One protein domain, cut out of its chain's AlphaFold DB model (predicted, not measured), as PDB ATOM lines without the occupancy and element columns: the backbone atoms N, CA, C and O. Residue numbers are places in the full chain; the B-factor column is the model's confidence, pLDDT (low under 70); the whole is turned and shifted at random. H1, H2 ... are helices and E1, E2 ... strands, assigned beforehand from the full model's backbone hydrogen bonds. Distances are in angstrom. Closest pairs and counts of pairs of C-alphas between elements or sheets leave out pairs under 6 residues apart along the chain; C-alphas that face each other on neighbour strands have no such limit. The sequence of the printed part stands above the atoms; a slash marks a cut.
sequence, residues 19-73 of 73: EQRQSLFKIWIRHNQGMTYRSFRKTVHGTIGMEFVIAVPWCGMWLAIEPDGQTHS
ATOM      1  N   GLU A  19     174.236 166.591 183.560       96.62
ATOM      2  CA  GLU A  19     174.714 167.911 183.937       96.62
ATOM      3  C   GLU A  19     176.083 168.179 183.300       96.62
ATOM      4  O   GLU A  19     176.253 169.182 182.606       96.62
ATOM      5  N   GLN A  20     177.007 167.214 183.374       96.94
ATOM      6  CA  GLN A  20     178.288 167.267 182.663       96.94
ATOM      7  C   GLN A  20     178.100 167.452 181.154       96.94
ATOM      8  O   GLN A  20     178.762 168.286 180.536       96.94
ATOM      9  N   ARG A  21     177.151 166.736 180.535       96.38
ATOM     10  CA  ARG A  21     176.846 166.893 179.100       96.38
ATOM     11  C   ARG A  21     176.268 168.263 178.766       96.38
ATOM     12  O   ARG A  21     176.559 168.797 177.699       96.38
ATOM     13  N   GLN A  22     175.464 168.846 179.651       97.94
ATOM     14  CA  GLN A  22     174.979 170.213 179.470       97.94
ATOM     15  C   GLN A  22     176.128 171.221 179.545       97.94
ATOM     16  O   GLN A  22     176.193 172.116 178.702       97.94
ATOM     17  N   SER A  23     177.055 171.062 180.492       98.12
ATOM     18  CA  SER A  23     178.235 171.927 180.607       98.12
ATOM     19  C   SER A  23     179.169 171.785 179.405       98.12
ATOM     20  O   SER A  23     179.517 172.796 178.797       98.12
ATOM     21  N   LEU A  24     179.462 170.559 178.957       97.88
ATOM     22  CA  LEU A  24     180.226 170.307 177.727       97.88
ATOM     23  C   LEU A  24     179.592 170.982 176.505       97.88
ATOM     24  O   LEU A  24     180.295 171.590 175.700       97.88
ATOM     25  N   PHE A  25     178.266 170.908 176.359       98.19
ATOM     26  CA  PHE A  25     177.566 171.556 175.252       98.19
ATOM     27  C   PHE A  25     177.647 173.086 175.326       98.19
ATOM     28  O   PHE A  25     177.906 173.733 174.312       98.19
ATOM     29  N   LYS A  26     177.488 173.671 176.522       98.25
ATOM     30  CA  LYS A  26     177.646 175.119 176.740       98.25
ATOM     31  C   LYS A  26     179.065 175.589 176.406       98.25
ATOM     32  O   LYS A  26     179.215 176.615 175.750       98.25
ATOM     33  N   ILE A  27     180.088 174.843 176.825       98.06
ATOM     34  CA  ILE A  27     181.500 175.121 176.514       98.06
ATOM     35  C   ILE A  27     181.731 175.064 174.997       98.06
ATOM     36  O   ILE A  27     182.269 176.005 174.417       98.06
ATOM     37  N   TRP A  28     181.244 174.012 174.336       98.44
ATOM     38  CA  TRP A  28     181.359 173.854 172.885       98.44
ATOM     39  C   TRP A  28     180.656 174.973 172.099       98.44
ATOM     40  O   TRP A  28     181.215 175.469 171.125       98.44
ATOM     41  N   ILE A  29     179.466 175.418 172.530       98.38
ATOM     42  CA  ILE A  29     178.766 176.557 171.906       98.38
ATOM     43  C   ILE A  29     179.596 177.840 171.997       98.38
ATOM     44  O   ILE A  29     179.615 178.610 171.040       98.38
ATOM     45  N   ARG A  30     180.268 178.087 173.132       97.62
ATOM     46  CA  ARG A  30     181.080 179.302 173.324       97.62
ATOM     47  C   ARG A  30     182.228 179.375 172.326       97.62
ATOM     48  O   ARG A  30     182.501 180.444 171.796       97.62
ATOM     49  N   HIS A  31     182.895 178.251 172.079       97.75
ATOM     50  CA  HIS A  31     183.900 178.136 171.031       97.75
ATOM     51  C   HIS A  31     184.077 176.667 170.640       97.75
ATOM     52  O   HIS A  31     184.608 175.868 171.411       97.75
ATOM     53  N   ASN A  32     183.655 176.312 169.426       97.00
ATOM     54  CA  ASN A  32     183.623 174.919 168.977       97.00
ATOM     55  C   ASN A  32     184.988 174.380 168.515       97.00
ATOM     56  O   ASN A  32     185.103 173.185 168.253       97.00
ATOM     57  N   GLN A  33     186.008 175.244 168.401       96.38
ATOM     58  CA  GLN A  33     187.362 174.900 167.937       96.38
ATOM     59  C   GLN A  33     187.372 174.159 166.585       96.38
ATOM     60  O   GLN A  33     188.207 173.290 166.353       96.38
ATOM     61  N   GLY A  34     186.408 174.458 165.706       97.88
ATOM     62  CA  GLY A  34     186.240 173.777 164.419       97.88
ATOM     63  C   GLY A  34     185.734 172.332 164.526       97.88
ATOM     64  O   GLY A  34     185.657 171.629 163.521       97.88
ATOM     65  N   MET A  35     185.377 171.862 165.725       97.88
ATOM     66  CA  MET A  35     184.905 170.503 165.976       97.88
ATOM     67  C   MET A  35     183.378 170.424 166.001       97.88
ATOM     68  O   MET A  35     182.686 171.310 166.503       97.88
ATOM     69  N   THR A  36     182.829 169.288 165.565       98.31
ATOM     70  CA  THR A  36     181.446 168.925 165.917       98.31
ATOM     71  C   THR A  36     181.345 168.632 167.416       98.31
ATOM     72  O   THR A  36     182.319 168.190 168.028       98.31
ATOM     73  N   TYR A  37     180.153 168.766 168.008       96.94
ATOM     74  CA  TYR A  37     179.955 168.415 169.419       96.94
ATOM     75  C   TYR A  37     180.337 166.955 169.729       96.94
ATOM     76  O   TYR A  37     180.903 166.651 170.777       96.94
ATOM     77  N   ARG A  38     180.082 166.026 168.793       95.69
ATOM     78  CA  ARG A  38     180.476 164.615 168.941       95.69
ATOM     79  C   ARG A  38     181.998 164.454 168.967       95.69
ATOM     80  O   ARG A  38     182.478 163.653 169.759       95.69
ATOM     81  N   SER A  39     182.732 165.182 168.124       97.12
ATOM     82  CA  SER A  39     184.201 165.165 168.123       97.12
ATOM     83  C   SER A  39     184.764 165.790 169.399       97.12
ATOM     84  O   SER A  39     185.622 165.182 170.025       97.12
ATOM     85  N   PHE A  40     184.217 166.926 169.838       97.50
ATOM     86  CA  PHE A  40     184.608 167.579 171.090       97.50
ATOM     87  C   PHE A  40     184.445 166.647 172.299       97.50
ATOM     88  O   PHE A  40     185.388 166.452 173.058       97.50
ATOM     89  N   ARG A  41     183.304 165.955 172.433       95.38
ATOM     90  CA  ARG A  41     183.084 164.992 173.530       95.38
ATOM     91  C   ARG A  41     184.067 163.819 173.557       95.38
ATOM     92  O   ARG A  41     184.252 163.229 174.612       95.38
ATOM     93  N   LYS A  42     184.683 163.459 172.427       95.06
ATOM     94  CA  LYS A  42     185.713 162.407 172.392       95.06
ATOM     95  C   LYS A  42     187.047 162.856 172.993       95.06
ATOM     96  O   LYS A  42     187.897 162.009 173.223       95.06
ATOM     97  N   THR A  43     187.228 164.155 173.228       96.38
ATOM     98  CA  THR A  43     188.425 164.717 173.874       96.38
ATOM     99  C   THR A  43     188.312 164.762 175.399       96.38
ATOM    100  O   THR A  43     189.223 165.234 176.062       96.38
ATOM    101  N   VAL A  44     187.190 164.307 175.964       96.31
ATOM    102  CA  VAL A  44     186.975 164.270 177.412       96.31
ATOM    103  C   VAL A  44     187.789 163.132 178.028       96.31
ATOM    104  O   VAL A  44     187.766 162.003 177.540       96.31
ATOM    105  N   HIS A  45     188.465 163.430 179.133       94.25
ATOM    106  CA  HIS A  45     189.239 162.490 179.932       94.25
ATOM    107  C   HIS A  45     188.637 162.360 181.333       94.25
ATOM    108  O   HIS A  45     188.126 163.327 181.890       94.25
ATOM    109  N   GLY A  46     188.725 161.170 181.923       91.06
ATOM    110  CA  GLY A  46     188.522 161.022 183.365       91.06
ATOM    111  C   GLY A  46     189.722 161.567 184.139       91.06
ATOM    112  O   GLY A  46     190.849 161.550 183.636       91.06
ATOM    113  N   THR A  47     189.496 162.027 185.365       86.12
ATOM    114  CA  THR A  47     190.568 162.440 186.281       86.12
ATOM    115  C   THR A  47     191.039 161.283 187.163       86.12
ATOM    116  O   THR A  47     190.267 160.387 187.500       86.12
ATOM    117  N   ILE A  48     192.304 161.316 187.586       80.19
ATOM    118  CA  ILE A  48     192.851 160.387 188.586       80.19
ATOM    119  C   ILE A  48     192.705 161.025 189.972       80.19
ATOM    120  O   ILE A  48     193.052 162.188 190.149       80.19
ATOM    121  N   GLY A  49     192.220 160.266 190.959       76.12
ATOM    122  CA  GLY A  49     192.146 160.714 192.359       76.12
ATOM    123  C   GLY A  49     190.955 161.616 192.710       76.12
ATOM    124  O   GLY A  49     190.819 161.992 193.869       76.12
ATOM    125  N   MET A  50     190.081 161.921 191.748       77.19
ATOM    126  CA  MET A  50     188.805 162.612 191.962       77.19
ATOM    127  C   MET A  50     187.677 161.752 191.394       77.19
ATOM    128  O   MET A  50     187.765 161.271 190.261       77.19
ATOM    129  N   GLU A  51     186.642 161.506 192.194       79.94
ATOM    130  CA  GLU A  51     185.549 160.620 191.804       79.94
ATOM    131  C   GLU A  51     184.615 161.337 190.820       79.94
ATOM    132  O   GLU A  51     184.100 162.411 191.109       79.94
ATOM    133  N   PHE A  52     184.395 160.735 189.649       85.44
ATOM    134  CA  PHE A  52     183.434 161.193 188.634       85.44
ATOM    135  C   PHE A  52     183.664 162.592 188.029       85.44
ATOM    136  O   PHE A  52     182.842 163.024 187.217       85.44
ATOM    137  N   VAL A  53     184.780 163.259 188.333       93.06
ATOM    138  CA  VAL A  53     185.212 164.487 187.650       93.06
ATOM    139  C   VAL A  53     185.762 164.148 186.265       93.06
ATOM    140  O   VAL A  53     186.455 163.145 186.061       93.06
ATOM    141  N   ILE A  54     185.435 164.991 185.288       95.25
ATOM    142  CA  ILE A  54     185.951 164.885 183.921       95.25
ATOM    143  C   ILE A  54     186.761 166.122 183.560       95.25
ATOM    144  O   ILE A  54     186.471 167.213 184.035       95.25
ATOM    145  N   ALA A  55     187.752 165.966 182.693       96.44
ATOM    146  CA  ALA A  55     188.563 167.049 182.163       96.44
ATOM    147  C   ALA A  55     188.408 167.131 180.641       96.44
ATOM    148  O   ALA A  55     188.331 166.105 179.965       96.44
ATOM    149  N   VAL A  56     188.376 168.337 180.081       97.12
ATOM    150  CA  VAL A  56     188.288 168.551 178.631       97.12
ATOM    151  C   VAL A  56     189.262 169.645 178.189       97.12
ATOM    152  O   VAL A  56     189.298 170.706 178.816       97.12
ATOM    153  N   PRO A  57     190.059 169.429 177.130       97.50
ATOM    154  CA  PRO A  57     190.883 170.488 176.573       97.50
ATOM    155  C   PRO A  57     189.993 171.493 175.832       97.50
ATOM    156  O   PRO A  57     189.181 171.121 174.982       97.50
ATOM    157  N   TRP A  58     190.157 172.780 176.123       98.00
ATOM    158  CA  TRP A  58     189.400 173.857 175.496       98.00
ATOM    159  C   TRP A  58     190.254 175.120 175.378       98.00
ATOM    160  O   TRP A  58     190.798 175.596 176.365       98.00
ATOM    161  N   CYS A  59     190.405 175.656 174.164       96.69
ATOM    162  CA  CYS A  59     191.127 176.912 173.889       96.69
ATOM    163  C   CYS A  59     192.518 177.045 174.555       96.69
ATOM    164  O   CYS A  59     192.880 178.114 175.035       96.69
ATOM    165  N   GLY A  60     193.307 175.966 174.572       96.00
ATOM    166  CA  GLY A  60     194.662 175.972 175.140       96.00
ATOM    167  C   GLY A  60     194.735 175.769 176.660       96.00
ATOM    168  O   GLY A  60     195.828 175.824 177.211       96.00
ATOM    169  N   MET A  61     193.609 175.493 177.327       96.44
ATOM    170  CA  MET A  61     193.537 175.124 178.746       96.44
ATOM    171  C   MET A  61     192.762 173.821 178.957       96.44
ATOM    172  O   MET A  61     192.157 173.287 178.027       96.44
ATOM    173  N   TRP A  62     192.784 173.311 180.185       96.44
ATOM    174  CA  TRP A  62     191.992 172.162 180.609       96.44
ATOM    175  C   TRP A  62     190.870 172.632 181.520       96.44
ATOM    176  O   TRP A  62     191.127 173.337 182.486       96.44
ATOM    177  N   LEU A  63     189.640 172.221 181.227       97.25
ATOM    178  CA  LEU A  63     188.493 172.497 182.081       97.25
ATOM    179  C   LEU A  63     188.098 171.230 182.827       97.25
ATOM    180  O   LEU A  63     187.839 170.213 182.182       97.25
ATOM    181  N   ALA A  64     188.018 171.293 184.153       96.62
ATOM    182  CA  ALA A  64     187.447 170.223 184.965       96.62
ATOM    183  C   ALA A  64     185.940 170.448 185.144       96.62
ATOM    184  O   ALA A  64     185.498 171.584 185.325       96.62
ATOM    185  N   ILE A  65     185.144 169.382 185.074       97.12
ATOM    186  CA  ILE A  65     183.692 169.421 185.228       97.12
ATOM    187  C   ILE A  65     183.267 168.381 186.265       97.12
ATOM    188  O   ILE A  65     183.410 167.172 186.056       97.12
ATOM    189  N   GLU A  66     182.710 168.876 187.364       96.06
ATOM    190  CA  GLU A  66     182.158 168.088 188.463       96.06
ATOM    191  C   GLU A  66     180.915 167.291 188.019       96.06
ATOM    192  O   GLU A  66     180.300 167.605 186.989       96.06
ATOM    193  N   PRO A  67     180.494 166.255 188.768       94.31
ATOM    194  CA  PRO A  67     179.312 165.456 188.432       94.31
ATOM    195  C   PRO A  67     178.015 166.266 188.305       94.31
ATOM    196  O   PRO A  67     177.139 165.891 187.523       94.31
ATOM    197  N   ASP A  68     177.905 167.378 189.034       94.62
ATOM    198  CA  ASP A  68     176.771 168.312 189.015       94.62
ATOM    199  C   ASP A  68     176.859 169.380 187.905       94.62
ATOM    200  O   ASP A  68     175.949 170.193 187.734       94.62
ATOM    201  N   GLY A  69     177.937 169.360 187.114       96.06
ATOM    202  CA  GLY A  69     178.169 170.268 185.998       96.06
ATOM    203  C   GLY A  69     178.940 171.546 186.337       96.06
ATOM    204  O   GLY A  69     179.174 172.334 185.409       96.06
ATOM    205  N   GLN A  70     179.359 171.774 187.590       96.75
ATOM    206  CA  GLN A  70     180.249 172.892 187.922       96.75
ATOM    207  C   GLN A  70     181.557 172.783 187.127       96.75
ATOM    208  O   GLN A  70     182.116 171.704 186.975       96.75
ATOM    209  N   THR A  71     182.012 173.899 186.550       96.75
ATOM    210  CA  THR A  71     183.203 173.946 185.687       96.75
ATOM    211  C   THR A  71     184.312 174.759 186.345       96.75
ATOM    212  O   THR A  71     184.066 175.880 186.792       96.75
ATOM    213  N   HIS A  72     185.527 174.219 186.331       93.44
ATOM    214  CA  HIS A  72     186.765 174.844 186.795       93.44
ATOM    215  C   HIS A  72     187.742 174.980 185.618       93.44
ATOM    216  O   HIS A  72     187.741 174.127 184.729       93.44
ATOM    217  N   SER A  73     188.546 176.046 185.601       87.69
ATOM    218  CA  SER A  73     189.539 176.379 184.561       87.69
ATOM    219  C   SER A  73     190.943 176.482 185.127       87.69
ATOM    220  O   SER A  73     191.028 177.001 186.264       87.69
TER     221      SER A  73
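This is residues 19 to 73 of the 73 residues of an uncharacterized protein of Phyllobacterium sophorae (UniProt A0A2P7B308). What is the main picture? A two-strand hairpin, E1 and E2, has helix H1 over one face, and the short helix H2 packs on H1 residues 24 to 28. What is it made of? The printed part has 55 residues, in the order H1, H2, E1, E2, antiparallel and mixed in class, with under half in named elements; it is compact, radius of gyration of the C-alphas 10.4 A, spanning 31 by 20 by 18 A.

How do E1, residues 54 to 58, and E2, residues 61 to 65, pair? This hairpin has N 56 and O 63 within hydrogen-bond range, 2.9 A. Where are H1, residues 19 to 30, and H2, residues 37 to 41? H1 is near E1; the closest C-alphas of H1 and E2, Gln 20 and Ile 65, are 6.4 A apart. H1 residues 24 to 28 touch H2, closest C-alphas Trp 28 and Tyr 37, 6.6 A. In both helices every O i to N i+4 pair is within hydrogen-bond range.

Where does H1 begin? C-alpha 19 is at (174.714, 167.911, 183.937); H1 measures 16.8 A, H2 6.2 A. Where does E2 end? C-alpha 65 is at (183.692, 169.421, 185.228); E1 measures 12.8 A, E2 13.1 A.

Which link is long? Residues 42 to 53 are. Is anything cut or uncertain? The printed part has no cut, and no printed residue is under 70 in pLDDT.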